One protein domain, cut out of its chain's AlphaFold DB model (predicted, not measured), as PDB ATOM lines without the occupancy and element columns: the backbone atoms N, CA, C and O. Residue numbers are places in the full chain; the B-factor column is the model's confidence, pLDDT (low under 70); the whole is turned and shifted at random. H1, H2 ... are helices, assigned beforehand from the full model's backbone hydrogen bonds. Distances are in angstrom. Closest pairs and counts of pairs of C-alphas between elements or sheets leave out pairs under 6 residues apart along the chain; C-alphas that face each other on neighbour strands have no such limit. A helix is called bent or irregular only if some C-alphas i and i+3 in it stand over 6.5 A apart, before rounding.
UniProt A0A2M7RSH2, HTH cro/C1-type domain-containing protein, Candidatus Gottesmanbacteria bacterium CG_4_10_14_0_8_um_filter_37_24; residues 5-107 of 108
ATOM      1  N   PRO A   5      35.945 -28.500 -15.576       92.31
ATOM      2  CA  PRO A   5      35.075 -28.363 -14.403       92.31
ATOM      3  C   PRO A   5      33.772 -27.605 -14.693       92.31
ATOM      4  O   PRO A   5      32.691 -28.039 -14.280       92.31
ATOM      5  N   GLU A   6      33.859 -26.503 -15.443       91.19
ATOM      6  CA  GLU A   6      32.698 -25.711 -15.852       91.19
ATOM      7  C   GLU A   6      31.756 -26.505 -16.750       91.19
ATOM      8  O   GLU A   6      30.540 -26.462 -16.550       91.19
ATOM      9  N   LEU A   7      32.303 -27.278 -17.691       91.62
ATOM     10  CA  LEU A   7      31.520 -28.127 -18.575       91.62
ATOM     11  C   LEU A   7      30.707 -29.153 -17.784       91.62
ATOM     12  O   LEU A   7      29.510 -29.307 -18.024       91.62
ATOM     13  N   ILE A   8      31.338 -29.847 -16.833       94.62
ATOM     14  CA  ILE A   8      30.658 -30.861 -16.015       94.62
ATOM     15  C   ILE A   8      29.527 -30.233 -15.207       94.62
ATOM     16  O   ILE A   8      28.403 -30.748 -15.193       94.62
ATOM     17  N   LYS A   9      29.792 -29.071 -14.608       94.81
ATOM     18  CA  LYS A   9      28.782 -28.301 -13.884       94.81
ATOM     19  C   LYS A   9      27.638 -27.863 -14.801       94.81
ATOM     20  O   LYS A   9      26.481 -27.903 -14.380       94.81
ATOM     21  N   GLN A  10      27.938 -27.471 -16.039       93.31
ATOM     22  CA  GLN A  10      26.936 -27.058 -17.018       93.31
ATOM     23  C   GLN A  10      26.069 -28.230 -17.477       93.31
ATOM     24  O   GLN A  10      24.847 -28.104 -17.463       93.31
ATOM     25  N   ILE A  11      26.668 -29.383 -17.795       94.62
ATOM     26  CA  ILE A  11      25.941 -30.618 -18.127       94.62
ATOM     27  C   ILE A  11      24.929 -30.933 -17.027       94.62
ATOM     28  O   ILE A  11      23.744 -31.133 -17.299       94.62
ATOM     29  N   ARG A  12      25.374 -30.920 -15.767       95.81
ATOM     30  CA  ARG A  12      24.505 -31.192 -14.623       95.81
ATOM     31  C   ARG A  12      23.361 -30.183 -14.501       95.81
ATOM     32  O   ARG A  12      22.219 -30.586 -14.292       95.81
ATOM     33  N   LYS A  13      23.654 -28.885 -14.624       94.25
ATOM     34  CA  LYS A  13      22.648 -27.815 -14.515       94.25
ATOM     35  C   LYS A  13      21.611 -27.871 -15.635       94.25
ATOM     36  O   LYS A  13      20.426 -27.768 -15.348       94.25
ATOM     37  N   GLU A  14      22.037 -28.088 -16.877       93.50
ATOM     38  CA  GLU A  14      21.143 -28.263 -18.036       93.50
ATOM     39  C   GLU A  14      20.296 -29.542 -17.933       93.50
ATOM     40  O   GLU A  14      19.261 -29.665 -18.585       93.50
ATOM     41  N   SER A  15      20.734 -30.494 -17.107       93.38
ATOM     42  CA  SER A  15      19.973 -31.699 -16.761       93.38
ATOM     43  C   SER A  15      19.026 -31.495 -15.573       93.38
ATOM     44  O   SER A  15      18.283 -32.415 -15.241       93.38
ATOM     45  N   GLU A  16      19.069 -30.327 -14.920       94.44
ATOM     46  CA  GLU A  16      18.329 -29.999 -13.692       94.44
ATOM     47  C   GLU A  16      18.597 -30.972 -12.531       94.44
ATOM     48  O   GLU A  16      17.699 -31.288 -11.755       94.44
ATOM     49  N   LEU A  17      19.838 -31.457 -12.409       94.75
ATOM     50  CA  LEU A  17      20.229 -32.423 -11.380       94.75
ATOM     51  C   LEU A  17      21.044 -31.772 -10.253       94.75
ATOM     52  O   LEU A  17      21.914 -30.913 -10.461       94.75
ATOM     53  N   THR A  18      20.832 -32.251  -9.033       95.88
ATOM     54  CA  THR A  18      21.765 -32.060  -7.919       95.88
ATOM     55  C   THR A  18      23.067 -32.825  -8.174       95.88
ATOM     56  O   THR A  18      23.139 -33.722  -9.018       95.88
ATOM     57  N   GLN A  19      24.141 -32.492  -7.448       96.12
ATOM     58  CA  GLN A  19      25.407 -33.235  -7.562       96.12
ATOM     59  C   GLN A  19      25.238 -34.717  -7.191       96.12
ATOM     60  O   GLN A  19      25.867 -35.572  -7.811       96.12
ATOM     61  N   ASN A  20      24.358 -35.018  -6.231       96.06
ATOM     62  CA  ASN A  20      24.055 -36.386  -5.814       96.06
ATOM     63  C   ASN A  20      23.340 -37.167  -6.922       96.06
ATOM     64  O   ASN A  20      23.784 -38.252  -7.286       96.06
ATOM     65  N   GLU A  21      22.277 -36.608  -7.503       95.50
ATOM     66  CA  GLU A  21      21.544 -37.267  -8.593       95.50
ATOM     67  C   GLU A  21      22.432 -37.466  -9.820       95.50
ATOM     68  O   GLU A  21      22.428 -38.532 -10.429       95.50
ATOM     69  N   PHE A  22      23.256 -36.474 -10.157       96.38
ATOM     70  CA  PHE A  22      24.182 -36.595 -11.276       96.38
ATOM     71  C   PHE A  22      25.248 -37.672 -11.039       96.38
ATOM     72  O   PHE A  22      25.540 -38.465 -11.935       96.38
ATOM     73  N   ALA A  23      25.779 -37.762  -9.817       95.81
ATOM     74  CA  ALA A  23      26.688 -38.835  -9.429       95.81
ATOM     75  C   ALA A  23      26.022 -40.217  -9.540       95.81
ATOM     76  O   ALA A  23      26.630 -41.141 -10.084       95.81
ATOM     77  N   ASN A  24      24.759 -40.333  -9.119       95.19
ATOM     78  CA  ASN A  24      23.967 -41.557  -9.251       95.19
ATOM     79  C   ASN A  24      23.761 -41.942 -10.724       95.19
ATOM     80  O   ASN A  24      24.015 -43.088 -11.098       95.19
ATOM     81  N   VAL A  25      23.394 -40.985 -11.586       94.44
ATOM     82  CA  VAL A  25      23.233 -41.201 -13.038       94.44
ATOM     83  C   VAL A  25      24.521 -41.732 -13.674       94.44
ATOM     84  O   VAL A  25      24.472 -42.632 -14.520       94.44
ATOM     85  N   LEU A  26      25.672 -41.202 -13.255       94.62
ATOM     86  CA  LEU A  26      27.001 -41.608 -13.722       94.62
ATOM     87  C   LEU A  26      27.543 -42.872 -13.021       94.62
ATOM     88  O   LEU A  26      28.567 -43.423 -13.443       94.62
ATOM     89  N   GLY A  27      26.889 -43.350 -11.960       95.06
ATOM     90  CA  GLY A  27      27.357 -44.470 -11.143       95.06
ATOM     91  C   GLY A  27      28.721 -44.194 -10.506       95.06
ATOM     92  O   GLY A  27      29.655 -44.989 -10.660       95.06
ATOM     93  N   VAL A  28      28.877 -43.026  -9.880       95.88
ATOM     94  CA  VAL A  28      30.086 -42.602  -9.152       95.88
ATOM     95  C   VAL A  28      29.717 -41.961  -7.812       95.88
ATOM     96  O   VAL A  28      28.547 -41.717  -7.540       95.88
ATOM     97  N   SER A  29      30.705 -41.679  -6.959       96.69
ATOM     98  CA  SER A  29      30.435 -41.015  -5.680       96.69
ATOM     99  C   SER A  29      30.135 -39.517  -5.862       96.69
ATOM    100  O   SER A  29      30.789 -38.858  -6.679       96.69
ATOM    101  N   PRO A  30      29.228 -38.926  -5.062       96.12
ATOM    102  CA  PRO A  30      28.982 -37.481  -5.090       96.12
ATOM    103  C   PRO A  30      30.224 -36.635  -4.797       96.12
ATOM    104  O   PRO A  30      30.427 -35.584  -5.400       96.12
ATOM    105  N   ILE A  31      31.112 -37.137  -3.929       97.00
ATOM    106  CA  ILE A  31      32.400 -36.500  -3.619       97.00
ATOM    107  C   ILE A  31      33.260 -36.369  -4.882       97.00
ATOM    108  O   ILE A  31      33.922 -35.349  -5.062       97.00
ATOM    109  N   LEU A  32      33.254 -37.374  -5.769       96.31
ATOM    110  CA  LEU A  32      33.996 -37.300  -7.029       96.31
ATOM    111  C   LEU A  32      33.463 -36.173  -7.917       96.31
ATOM    112  O   LEU A  32      34.265 -35.395  -8.421       96.31
ATOM    113  N   ILE A  33      32.140 -36.062  -8.072       97.00
ATOM    114  CA  ILE A  33      31.517 -34.992  -8.868       97.00
ATOM    115  C   ILE A  33      31.856 -33.619  -8.295       97.00
ATOM    116  O   ILE A  33      32.291 -32.747  -9.038       97.00
ATOM    117  N   SER A  34      31.746 -33.449  -6.977       96.62
ATOM    118  CA  SER A  34      32.097 -32.189  -6.317       96.62
ATOM    119  C   SER A  34      33.561 -31.792  -6.555       96.62
ATOM    120  O   SER A  34      33.839 -30.664  -6.965       96.62
ATOM    121  N   LYS A  35      34.509 -32.729  -6.397       96.62
ATOM    122  CA  LYS A  35      35.938 -32.469  -6.651       96.62
ATOM    123  C   LYS A  35      36.245 -32.156  -8.117       96.62
ATOM    124  O   LYS A  35      37.123 -31.344  -8.385       96.62
ATOM    125  N   VAL A  36      35.539 -32.783  -9.056       95.12
ATOM    126  CA  VAL A  36      35.708 -32.513 -10.494       95.12
ATOM    127  C   VAL A  36      35.133 -31.144 -10.864       95.12
ATOM    128  O   VAL A  36      35.815 -30.366 -11.518       95.12
ATOM    129  N   GLU A  37      33.925 -30.800 -10.401       94.88
ATOM    130  CA  GLU A  37      33.289 -29.496 -10.679       94.88
ATOM    131  C   GLU A  37      34.021 -28.305 -10.045       94.88
ATOM    132  O   GLU A  37      33.814 -27.166 -10.458       94.88
ATOM    133  N   THR A  38      34.851 -28.552  -9.030       93.88
ATOM    134  CA  THR A  38      35.671 -27.532  -8.357       93.88
ATOM    135  C   THR A  38      37.117 -27.500  -8.853       93.88
ATOM    136  O   THR A  38      37.909 -26.722  -8.333       93.88
ATOM    137  N   GLY A  39      37.486 -28.353  -9.816       90.69
ATOM    138  CA  GLY A  39      38.862 -28.460 -10.314       90.69
ATOM    139  C   GLY A  39      39.854 -29.086  -9.323       90.69
ATOM    140  O   GLY A  39      41.030 -29.213  -9.635       90.69
ATOM    141  N   GLN A  40      39.404 -29.538  -8.147       91.56
ATOM    142  CA  GLN A  40      40.257 -30.180  -7.135       91.56
ATOM    143  C   GLN A  40      40.744 -31.576  -7.546       91.56
ATOM    144  O   GLN A  40      41.621 -32.150  -6.898       91.56
ATOM    145  N   LYS A  41      40.130 -32.176  -8.568       90.44
ATOM    146  CA  LYS A  41      40.534 -33.472  -9.106       90.44
ATOM    147  C   LYS A  41      40.404 -33.486 -10.619       90.44
ATOM    148  O   LYS A  41      39.311 -33.290 -11.146       90.44
ATOM    149  N   GLU A  42      41.498 -33.827 -11.289       87.94
ATOM    150  CA  GLU A  42      41.489 -34.087 -12.722       87.94
ATOM    151  C   GLU A  42      40.574 -35.260 -13.084       87.94
ATOM    152  O   GLU A  42      40.426 -36.253 -12.354       87.94
ATOM    153  N   VAL A  43      39.950 -35.145 -14.250       90.56
ATOM    154  CA  VAL A  43      39.048 -36.168 -14.756       90.56
ATOM    155  C   VAL A  43      39.828 -37.397 -15.218       90.56
ATOM    156  O   VAL A  43      40.781 -37.324 -15.986       90.56
ATOM    157  N   SER A  44      39.385 -38.578 -14.788       92.25
ATOM    158  CA  SER A  44      39.924 -39.828 -15.326       92.25
ATOM    159  C   SER A  44      39.287 -40.169 -16.674       92.25
ATOM    160  O   SER A  44      38.100 -39.918 -16.894       92.25
ATOM    161  N   LYS A  45      40.023 -40.881 -17.536       91.81
ATOM    162  CA  LYS A  45      39.481 -41.441 -18.791       91.81
ATOM    163  C   LYS A  45      38.197 -42.255 -18.569       91.81
ATOM    164  O   LYS A  45      37.299 -42.235 -19.405       91.81
ATOM    165  N   GLY A  46      38.099 -42.961 -17.439       93.75
ATOM    166  CA  GLY A  46      36.907 -43.726 -17.071       93.75
ATOM    167  C   GLY A  46      35.681 -42.845 -16.825       93.75
ATOM    168  O   GLY A  46      34.591 -43.179 -17.282       93.75
ATOM    169  N   LEU A  47      35.853 -41.701 -16.156       93.38
ATOM    170  CA  LEU A  47      34.760 -40.755 -15.927       93.38
ATOM    171  C   LEU A  47      34.322 -40.070 -17.231       93.38
ATOM    172  O   LEU A  47      33.124 -39.952 -17.467       93.38
ATOM    173  N   VAL A  48      35.266 -39.716 -18.113       94.06
ATOM    174  CA  VAL A  48      34.956 -39.168 -19.448       94.06
ATOM    175  C   VAL A  48      34.073 -40.126 -20.249       94.06
ATOM    176  O   VAL A  48      33.049 -39.705 -20.782       94.06
ATOM    177  N   LYS A  49      34.427 -41.419 -20.292       94.50
ATOM    178  CA  LYS A  49      33.620 -42.444 -20.976       94.50
ATOM    179  C   LYS A  49      32.209 -42.528 -20.397       94.50
ATOM    180  O   LYS A  49      31.250 -42.407 -21.142       94.50
ATOM    181  N   LYS A  50      32.082 -42.613 -19.068       94.69
ATOM    182  CA  LYS A  50      30.771 -42.652 -18.395       94.69
ATOM    183  C   LYS A  50      29.888 -41.455 -18.752       94.69
ATOM    184  O   LYS A  50      28.697 -41.627 -18.992       94.69
ATOM    185  N   ILE A  51      30.459 -40.252 -18.779       94.00
ATOM    186  CA  ILE A  51      29.726 -39.032 -19.140       94.00
ATOM    187  C   ILE A  51      29.292 -39.086 -20.607       94.00
ATOM    188  O   ILE A  51      28.125 -38.843 -20.902       94.00
ATOM    189  N   ALA A  52      30.207 -39.440 -21.512       93.81
ATOM    190  CA  ALA A  52      29.919 -39.554 -22.940       93.81
ATOM    191  C   ALA A  52      28.826 -40.597 -23.230       93.81
ATOM    192  O   ALA A  52      27.894 -40.307 -23.980       93.81
ATOM    193  N   ASP A  53      28.884 -41.754 -22.567       94.12
ATOM    194  CA  ASP A  53      27.893 -42.825 -22.692       94.12
ATOM    195  C   ASP A  53      26.502 -42.342 -22.258       94.12
ATOM    196  O   ASP A  53      25.516 -42.552 -22.963       94.12
ATOM    197  N   LYS A  54      26.408 -41.637 -21.121       93.88
ATOM    198  CA  LYS A  54      25.130 -41.104 -20.616       93.88
ATOM    199  C   LYS A  54      24.583 -39.958 -21.464       93.88
ATOM    200  O   LYS A  54      23.369 -39.794 -21.551       93.88
ATOM    201  N   LEU A  55      25.462 -39.186 -22.094       91.88
ATOM    202  CA  LEU A  55      25.095 -38.146 -23.052       91.88
ATOM    203  C   LEU A  55      24.832 -38.694 -24.463       91.88
ATOM    204  O   LEU A  55      24.403 -37.929 -25.325       91.88
ATOM    205  N   GLU A  56      25.060 -39.986 -24.720       93.12
ATOM    206  CA  GLU A  56      24.940 -40.603 -26.046       93.12
ATOM    207  C   GLU A  56      25.768 -39.837 -27.104       93.12
ATOM    208  O   GLU A  56      25.256 -39.450 -28.164       93.12
ATOM    209  N   ILE A  57      27.031 -39.543 -26.781       92.69
ATOM    210  CA  ILE A  57      28.002 -38.870 -27.660       92.69
ATOM    211  C   ILE A  57      29.317 -39.651 -27.708       92.69
ATOM    212  O   ILE A  57      29.606 -40.474 -26.845       92.69
ATOM    213  N   SER A  58      30.153 -39.359 -28.705       93.06
ATOM    214  CA  SER A  58      31.527 -39.862 -28.716       93.06
ATOM    215  C   SER A  58      32.334 -39.223 -27.576       93.06
ATOM    216  O   SER A  58      32.259 -38.004 -27.407       93.06
ATOM    217  N   PRO A  59      33.183 -39.975 -26.845       90.69
ATOM    218  CA  PRO A  59      34.134 -39.388 -25.900       90.69
ATOM    219  C   PRO A  59      35.015 -38.304 -26.534       90.69
ATOM    220  O   PRO A  59      35.376 -37.346 -25.857       90.69
ATOM    221  N   GLY A  60      35.290 -38.419 -27.844       90.12
ATOM    222  CA  GLY A  60      35.990 -37.426 -28.669       90.12
ATOM    223  C   GLY A  60      35.401 -36.015 -28.583       90.12
ATOM    224  O   GLY A  60      36.132 -35.033 -28.620       90.12
ATOM    225  N   THR A  61      34.085 -35.902 -28.394       90.44
ATOM    226  CA  THR A  61      33.383 -34.618 -28.266       90.44
ATOM    227  C   THR A  61      33.795 -33.841 -27.013       90.44
ATOM    228  O   THR A  61      33.702 -32.618 -27.002       90.44
ATOM    229  N   LEU A  62      34.269 -34.528 -25.968       89.00
ATOM    230  CA  LEU A  62      34.697 -33.903 -24.714       89.00
ATOM    231  C   LEU A  62      36.186 -33.521 -24.710       89.00
ATOM    232  O   LEU A  62      36.601 -32.773 -23.832       89.00
ATOM    233  N   PHE A  63      36.981 -34.009 -25.674       86.06
ATOM    234  CA  PHE A  63      38.432 -33.781 -25.716       86.06
ATOM    235  C   PHE A  63      38.815 -32.302 -25.650       86.06
ATOM    236  O   PHE A  63      39.640 -31.971 -24.804       86.06
ATOM    237  N   PRO A  64      38.224 -31.396 -26.448       83.69
ATOM    238  CA  PRO A  64      38.633 -29.993 -26.426       83.69
ATOM    239  C   PRO A  64      38.568 -29.376 -25.025       83.69
ATOM    240  O   PRO A  64      39.475 -28.675 -24.614       83.69
ATOM    241  N   PHE A  65      37.564 -29.739 -24.230       83.94
ATOM    242  CA  PHE A  65      37.403 -29.231 -22.868       83.94
ATOM    243  C   PHE A  65      38.399 -29.826 -21.862       83.94
ATOM    244  O   PHE A  65      38.589 -29.250 -20.801       83.94
ATOM    245  N   ILE A  66      38.992 -30.987 -22.165       83.25
ATOM    246  CA  ILE A  66      40.004 -31.653 -21.327       83.25
ATOM    247  C   ILE A  66      41.399 -31.085 -21.605       83.25
ATOM    248  O   ILE A  66      42.214 -31.016 -20.694       83.25
ATOM    249  N   PHE A  67      41.681 -30.738 -22.863       76.62
ATOM    250  CA  PHE A  67      43.009 -30.302 -23.303       76.62
ATOM    251  C   PHE A  67      43.217 -28.791 -23.219       76.62
ATOM    252  O   PHE A  67      44.357 -28.355 -23.098       76.62
ATOM    253  N   ILE A  68      42.142 -28.005 -23.275       69.25
ATOM    254  CA  ILE A  68      42.234 -26.551 -23.166       69.25
ATOM    255  C   ILE A  68      42.379 -26.186 -21.687       69.25
ATOM    256  O   ILE A  68      41.417 -26.226 -20.920       69.25
ATOM    257  N   ASP A  69      43.606 -25.848 -21.304       64.38
ATOM    258  CA  ASP A  69      43.910 -25.167 -20.048       64.38
ATOM    259  C   ASP A  69      43.676 -23.655 -20.230       64.38
ATOM    260  O   ASP A  69      43.868 -23.116 -21.323       64.38
ATOM    261  N   GLU A  70      43.311 -22.937 -19.165       58.41
ATOM    262  CA  GLU A  70      43.103 -21.473 -19.190       58.41
ATOM    263  C   GLU A  70      44.357 -20.699 -19.647       58.41
ATOM    264  O   GLU A  70      44.292 -19.512 -19.959       58.41
ATOM    265  N   LYS A  71      45.507 -21.380 -19.691       53.91
ATOM    266  CA  LYS A  71      46.816 -20.845 -20.066       53.91
ATOM    267  C   LYS A  71      47.133 -20.897 -21.560       53.91
ATOM    268  O   LYS A  71      48.194 -20.400 -21.939       53.91
ATOM    269  N   GLU A  72      46.281 -21.475 -22.409       61.34
ATOM    270  CA  GLU A  72      46.492 -21.357 -23.856       61.34
ATOM    271  C   GLU A  72      46.342 -19.895 -24.282       61.34
ATOM    272  O   GLU A  72      45.285 -19.271 -24.156       61.34
ATOM    273  N   ASN A  73      47.439 -19.323 -24.777       61.31
ATOM    274  CA  ASN A  73      47.498 -17.930 -25.173       61.31
ATOM    275  C   ASN A  73      46.765 -17.762 -26.512       61.31
ATOM    276  O   ASN A  73      47.358 -17.817 -27.586       61.31
ATOM    277  N   LEU A  74      45.449 -17.530 -26.455       68.75
ATOM    278  CA  LEU A  74      44.579 -17.288 -27.623       68.75
ATOM    279  C   LEU A  74      45.023 -16.094 -28.496       68.75
ATOM    280  O   LEU A  74      44.426 -15.812 -29.540       68.75
ATOM    281  N   ASN A  75      46.041 -15.358 -28.053       69.88
ATOM    282  CA  ASN A  75      46.684 -14.276 -28.781       69.88
ATOM    283  C   ASN A  75      47.570 -14.774 -29.934       69.88
ATOM    284  O   ASN A  75      47.769 -14.018 -30.879       69.88
ATOM    285  N   ASP A  76      48.014 -16.035 -29.905       79.62
ATOM    286  CA  ASP A  76      48.862 -16.617 -30.957       79.62
ATOM    287  C   ASP A  76      48.051 -17.158 -32.153       79.62
ATOM    288  O   ASP A  76      48.616 -17.571 -33.164       79.62
ATOM    289  N   LEU A  77      46.715 -17.133 -32.068       85.50
ATOM    290  CA  LEU A  77      45.821 -17.640 -33.108       85.50
ATOM    291  C   LEU A  77      45.623 -16.632 -34.246       85.50
ATOM    292  O   LEU A  77      45.200 -15.486 -34.035       85.50
ATOM    293  N   THR A  78      45.787 -17.104 -35.479       92.81
ATOM    294  CA  THR A  78      45.381 -16.402 -36.698       92.81
ATOM    295  C   THR A  78      43.864 -16.184 -36.742       92.81
ATOM    296  O   THR A  78      43.068 -16.833 -36.057       92.81
ATOM    297  N   GLY A  79      43.418 -15.275 -37.614       91.75
ATOM    298  CA  GLY A  79      41.991 -14.982 -37.770       91.75
ATOM    299  C   GLY A  79      41.143 -16.190 -38.193       91.75
ATOM    300  O   GLY A  79      39.974 -16.269 -37.816       91.75
ATOM    301  N   ILE A  80      41.705 -17.137 -38.955       94.56
ATOM    302  CA  ILE A  80      40.993 -18.357 -39.369       94.56
ATOM    303  C   ILE A  80      40.898 -19.341 -38.203       94.56
ATOM    304  O   ILE A  80      39.816 -19.874 -37.958       94.56
ATOM    305  N   GLU A  81      41.985 -19.541 -37.455       89.69
ATOM    306  CA  GLU A  81      41.998 -20.429 -36.286       89.69
ATOM    307  C   GLU A  81      40.991 -19.973 -35.230       89.69
ATOM    308  O   GLU A  81      40.200 -20.782 -34.742       89.69
ATOM    309  N   ARG A  82      40.927 -18.664 -34.961       86.94
ATOM    310  CA  ARG A  82      39.938 -18.080 -34.046       86.94
ATOM    311  C   ARG A  82      38.505 -18.365 -34.494       86.94
ATOM    312  O   ARG A  82      37.707 -18.872 -33.711       86.94
ATOM    313  N   LYS A  83      38.186 -18.105 -35.768       91.00
ATOM    314  CA  LYS A  83      36.850 -18.376 -36.330       91.00
ATOM    315  C   LYS A  83      36.492 -19.861 -36.272       91.00
ATOM    316  O   LYS A  83      35.350 -20.201 -35.968       91.00
ATOM    317  N   LEU A  84      37.451 -20.747 -36.552       90.88
ATOM    318  CA  LEU A  84      37.252 -22.193 -36.474       90.88
ATOM    319  C   LEU A  84      36.965 -22.637 -35.034       90.88
ATOM    320  O   LEU A  84      36.018 -23.394 -34.806       90.88
ATOM    321  N   MET A  85      37.728 -22.128 -34.062       85.19
ATOM    322  CA  MET A  85      37.506 -22.402 -32.640       85.19
ATOM    323  C   MET A  85      36.151 -21.886 -32.151       85.19
ATOM    324  O   MET A  85      35.439 -22.610 -31.454       85.19
ATOM    325  N   GLU A  86      35.761 -20.666 -32.526       85.38
ATOM    326  CA  GLU A  86      34.458 -20.086 -32.172       85.38
ATOM    327  C   GLU A  86      33.298 -20.915 -32.734       85.38
ATOM    328  O   GLU A  86      32.357 -21.255 -32.008       85.38
ATOM    329  N   LEU A  87      33.387 -21.295 -34.013       90.62
ATOM    330  CA  LEU A  87      32.389 -22.136 -34.668       90.62
ATOM    331  C   LEU A  87      32.268 -23.497 -33.970       90.62
ATOM    332  O   LEU A  87      31.163 -23.907 -33.604       90.62
ATOM    333  N   GLY A  88      33.401 -24.168 -33.744       88.12
ATOM    334  CA  GLY A  88      33.456 -25.456 -33.055       88.12
ATOM    335  C   GLY A  88      32.898 -25.378 -31.635       88.12
ATOM    336  O   GLY A  88      32.057 -26.196 -31.259       88.12
ATOM    337  N   SER A  89      33.280 -24.347 -30.876       83.94
ATOM    338  CA  SER A  89      32.795 -24.103 -29.511       83.94
ATOM    339  C   SER A  89      31.278 -23.948 -29.469       83.94
ATOM    340  O   SER A  89      30.612 -24.532 -28.608       83.94
ATOM    341  N   LYS A  90      30.711 -23.190 -30.418       88.25
ATOM    342  CA  LYS A  90      29.265 -22.977 -30.516       88.25
ATOM    343  C   LYS A  90      28.530 -24.280 -30.825       88.25
ATOM    344  O   LYS A  90      27.574 -24.618 -30.133       88.25
ATOM    345  N   MET A  91      29.003 -25.042 -31.815       91.44
ATOM    346  CA  MET A  91      28.417 -26.341 -32.168       91.44
ATOM    347  C   MET A  91      28.472 -27.333 -31.001       91.44
ATOM    348  O   MET A  91      27.487 -28.015 -30.719       91.44
ATOM    349  N   GLN A  92      29.603 -27.398 -30.296       87.25
ATOM    350  CA  GLN A  92      29.777 -28.292 -29.151       87.25
ATOM    351  C   GLN A  92      28.881 -27.900 -27.979       87.25
ATOM    352  O   GLN A  92      28.258 -28.771 -27.377       87.25
ATOM    353  N   THR A  93      28.771 -26.604 -27.684       84.75
ATOM    354  CA  THR A  93      27.905 -26.106 -26.606       84.75
ATOM    355  C   THR A  93      26.449 -26.473 -26.868       84.75
ATOM    356  O   THR A  93      25.793 -27.030 -25.988       84.75
ATOM    357  N   GLU A  94      25.959 -26.242 -28.088       90.62
ATOM    358  CA  GLU A  94      24.589 -26.607 -28.460       90.62
ATOM    359  C   GLU A  94      24.363 -28.120 -28.396       90.62
ATOM    360  O   GLU A  94      23.395 -28.577 -27.787       90.62
ATOM    361  N   LEU A  95      25.294 -28.920 -28.931       91.25
ATOM    362  CA  LEU A  95      25.221 -30.378 -28.857       91.25
ATOM    363  C   LEU A  95      25.119 -30.863 -27.404       91.25
ATOM    364  O   LEU A  95      24.230 -31.651 -27.070       91.25
ATOM    365  N   ILE A  96      26.011 -30.387 -26.536       88.38
ATOM    366  CA  ILE A  96      26.066 -30.803 -25.133       88.38
ATOM    367  C   ILE A  96      24.804 -30.367 -24.402       88.38
ATOM    368  O   ILE A  96      24.226 -31.169 -23.668       88.38
ATOM    369  N   LYS A  97      24.313 -29.151 -24.646       89.75
ATOM    370  CA  LYS A  97      23.054 -28.659 -24.081       89.75
ATOM    371  C   LYS A  97      21.872 -29.546 -24.467       89.75
ATOM    372  O   LYS A  97      21.122 -29.998 -23.601       89.75
ATOM    373  N   THR A  98      21.723 -29.858 -25.754       91.81
ATOM    374  CA  THR A  98      20.650 -30.732 -26.249       91.81
ATOM    375  C   THR A  98      20.723 -32.131 -25.644       91.81
ATOM    376  O   THR A  98      19.690 -32.705 -25.291       91.81
ATOM    377  N   LYS A  99      21.925 -32.699 -25.519       93.12
ATOM    378  CA  LYS A  99      22.119 -34.040 -24.949       93.12
ATOM    379  C   LYS A  99      21.913 -34.062 -23.434       93.12
ATOM    380  O   LYS A  99      21.276 -34.986 -22.934       93.12
ATOM    381  N   SER A 100      22.344 -33.020 -22.724       91.62
ATOM    382  CA  SER A 100      22.224 -32.915 -21.263       91.62
ATOM    383  C   SER A 100      20.770 -32.911 -20.803       91.62
ATOM    384  O   SER A 100      20.416 -33.647 -19.892       91.62
ATOM    385  N   LYS A 101      19.875 -32.218 -21.515       88.88
ATOM    386  CA  LYS A 101      18.431 -32.224 -21.204       88.88
ATOM    387  C   LYS A 101      17.809 -33.624 -21.168       88.88
ATOM    388  O   LYS A 101      16.796 -33.840 -20.507       88.88
ATOM    389  N   LYS A 102      18.408 -34.596 -21.863       84.06
ATOM    390  CA  LYS A 102      17.942 -35.985 -21.868       84.06
ATOM    391  C   LYS A 102      18.411 -36.776 -20.647       84.06
ATOM    392  O   LYS A 102      17.854 -37.838 -20.411       84.06
ATOM    393  N   LEU A 103      19.380 -36.296 -19.864       84.38
ATOM    394  CA  LEU A 103      19.919 -37.024 -18.708       84.38
ATOM    395  C   LEU A 103      18.915 -37.170 -17.567       84.38
ATOM    396  O   LEU A 103      18.964 -38.174 -16.860       84.38
ATOM    397  N   LYS A 104      17.969 -36.233 -17.417       77.44
ATOM    398  CA  LYS A 104      16.935 -36.302 -16.372       77.44
ATOM    399  C   LYS A 104      16.118 -37.597 -16.440       77.44
ATOM    400  O   LYS A 104      15.718 -38.115 -15.409       77.44
ATOM    401  N   LYS A 105      15.978 -38.203 -17.630       79.75
ATOM    402  CA  LYS A 105      15.325 -39.518 -17.819       79.75
ATOM    403  C   LYS A 105      16.016 -40.668 -17.066       79.75
ATOM    404  O   LYS A 105      15.431 -41.735 -16.905       79.75
ATOM    405  N   HIS A 106      17.274 -40.482 -16.667       77.25
ATOM    406  CA  HIS A 106      18.074 -41.467 -15.943       77.25
ATOM    407  C   HIS A 106      18.128 -41.220 -14.433       77.25
ATOM    408  O   HIS A 106      18.625 -42.091 -13.720       77.25
ATOM    409  N   ALA A 107      17.652 -40.067 -13.951       69.75
ATOM    410  CA  ALA A 107      17.506 -39.801 -12.528       69.75
ATOM    411  C   ALA A 107      16.244 -40.529 -12.044       69.75
ATOM    412  O   ALA A 107      15.127 -40.078 -12.289       69.75
TER     413      ALA A 107
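This is residues 5 to 107 of the 108 residues of the protein "HTH cro/C1-type domain-containing protein" of Candidatus Gottesmanbacteria bacterium CG_4_10_14_0_8_um_filter_37_24 (UniProt A0A2M7RSH2). One long helix, H6, runs along one side of the domain, and its last residues, 96 to 100, meet a cluster of short, crossed helices, H1 to H4. H5 leads away from H4 to a long link towards the far end of H6, and residues 67 to 73, of which 67 belongs to H5, stick out; little H7 follows H6 at the cluster's end. The printed part has 103 residues, with seven named helices in the order H1 to H7 and no named strand: all helix. It is compact by its radius of gyration of the C-alphas, 14.4 A, yet elongated, spanning 43 by 27 by 20 A.

Find C-alpha 79 at (41.991, -14.982, -37.770), where H6, residues 79 to 100, begins; it runs 31.4 A to C-alpha 100 at (22.224, -32.915, -21.263). H1, residues 5 to 14, begins at (35.075, -28.363, -14.403). Then look for H2 at residues 19 to 26, H3 at 30 to 37, H4 at 45 to 55 with 15.4 A, H5 at 59 to 67 and H7 at 103 to 106. H5 is irregular: C-alphas 61 and 64 are 7.2 A apart.

With residues 96 to 100 alone, H6 touches H1, closest at the C-alphas of Ile 11 and Ser 100, 5.4 A. With the same residues it only just touches H4, with 3 pairs of C-alphas within 8 A, closest at Leu 55 and Lys 99, 5.4 A. H4 touches H5 at a steep tilt of 54 degrees, closest at the C-alphas of Ala 52 and Pro 59, 5.2 A. H2 touches H3, about perpendicular at 83 degrees, closest at the C-alphas of Ala 23 and Pro 30, 5.1 A. H7 and H1 are near each other. Every O i to N i+4 pair is within hydrogen-bond range in H1, H2, H3, H4 and H6, and H7 is too short for any O i to N i+4 pair; H5 has 2 of 5 within range, beside 5 of 6 O i to N i+3 pairs.

The farthest C-alphas, Thr 78 and Ala 107, are 43.7 A apart. The printed part has no cut, and the link from H5 to H6 is long. Look for pLDDT under 70 at residues 68 to 75 and 107.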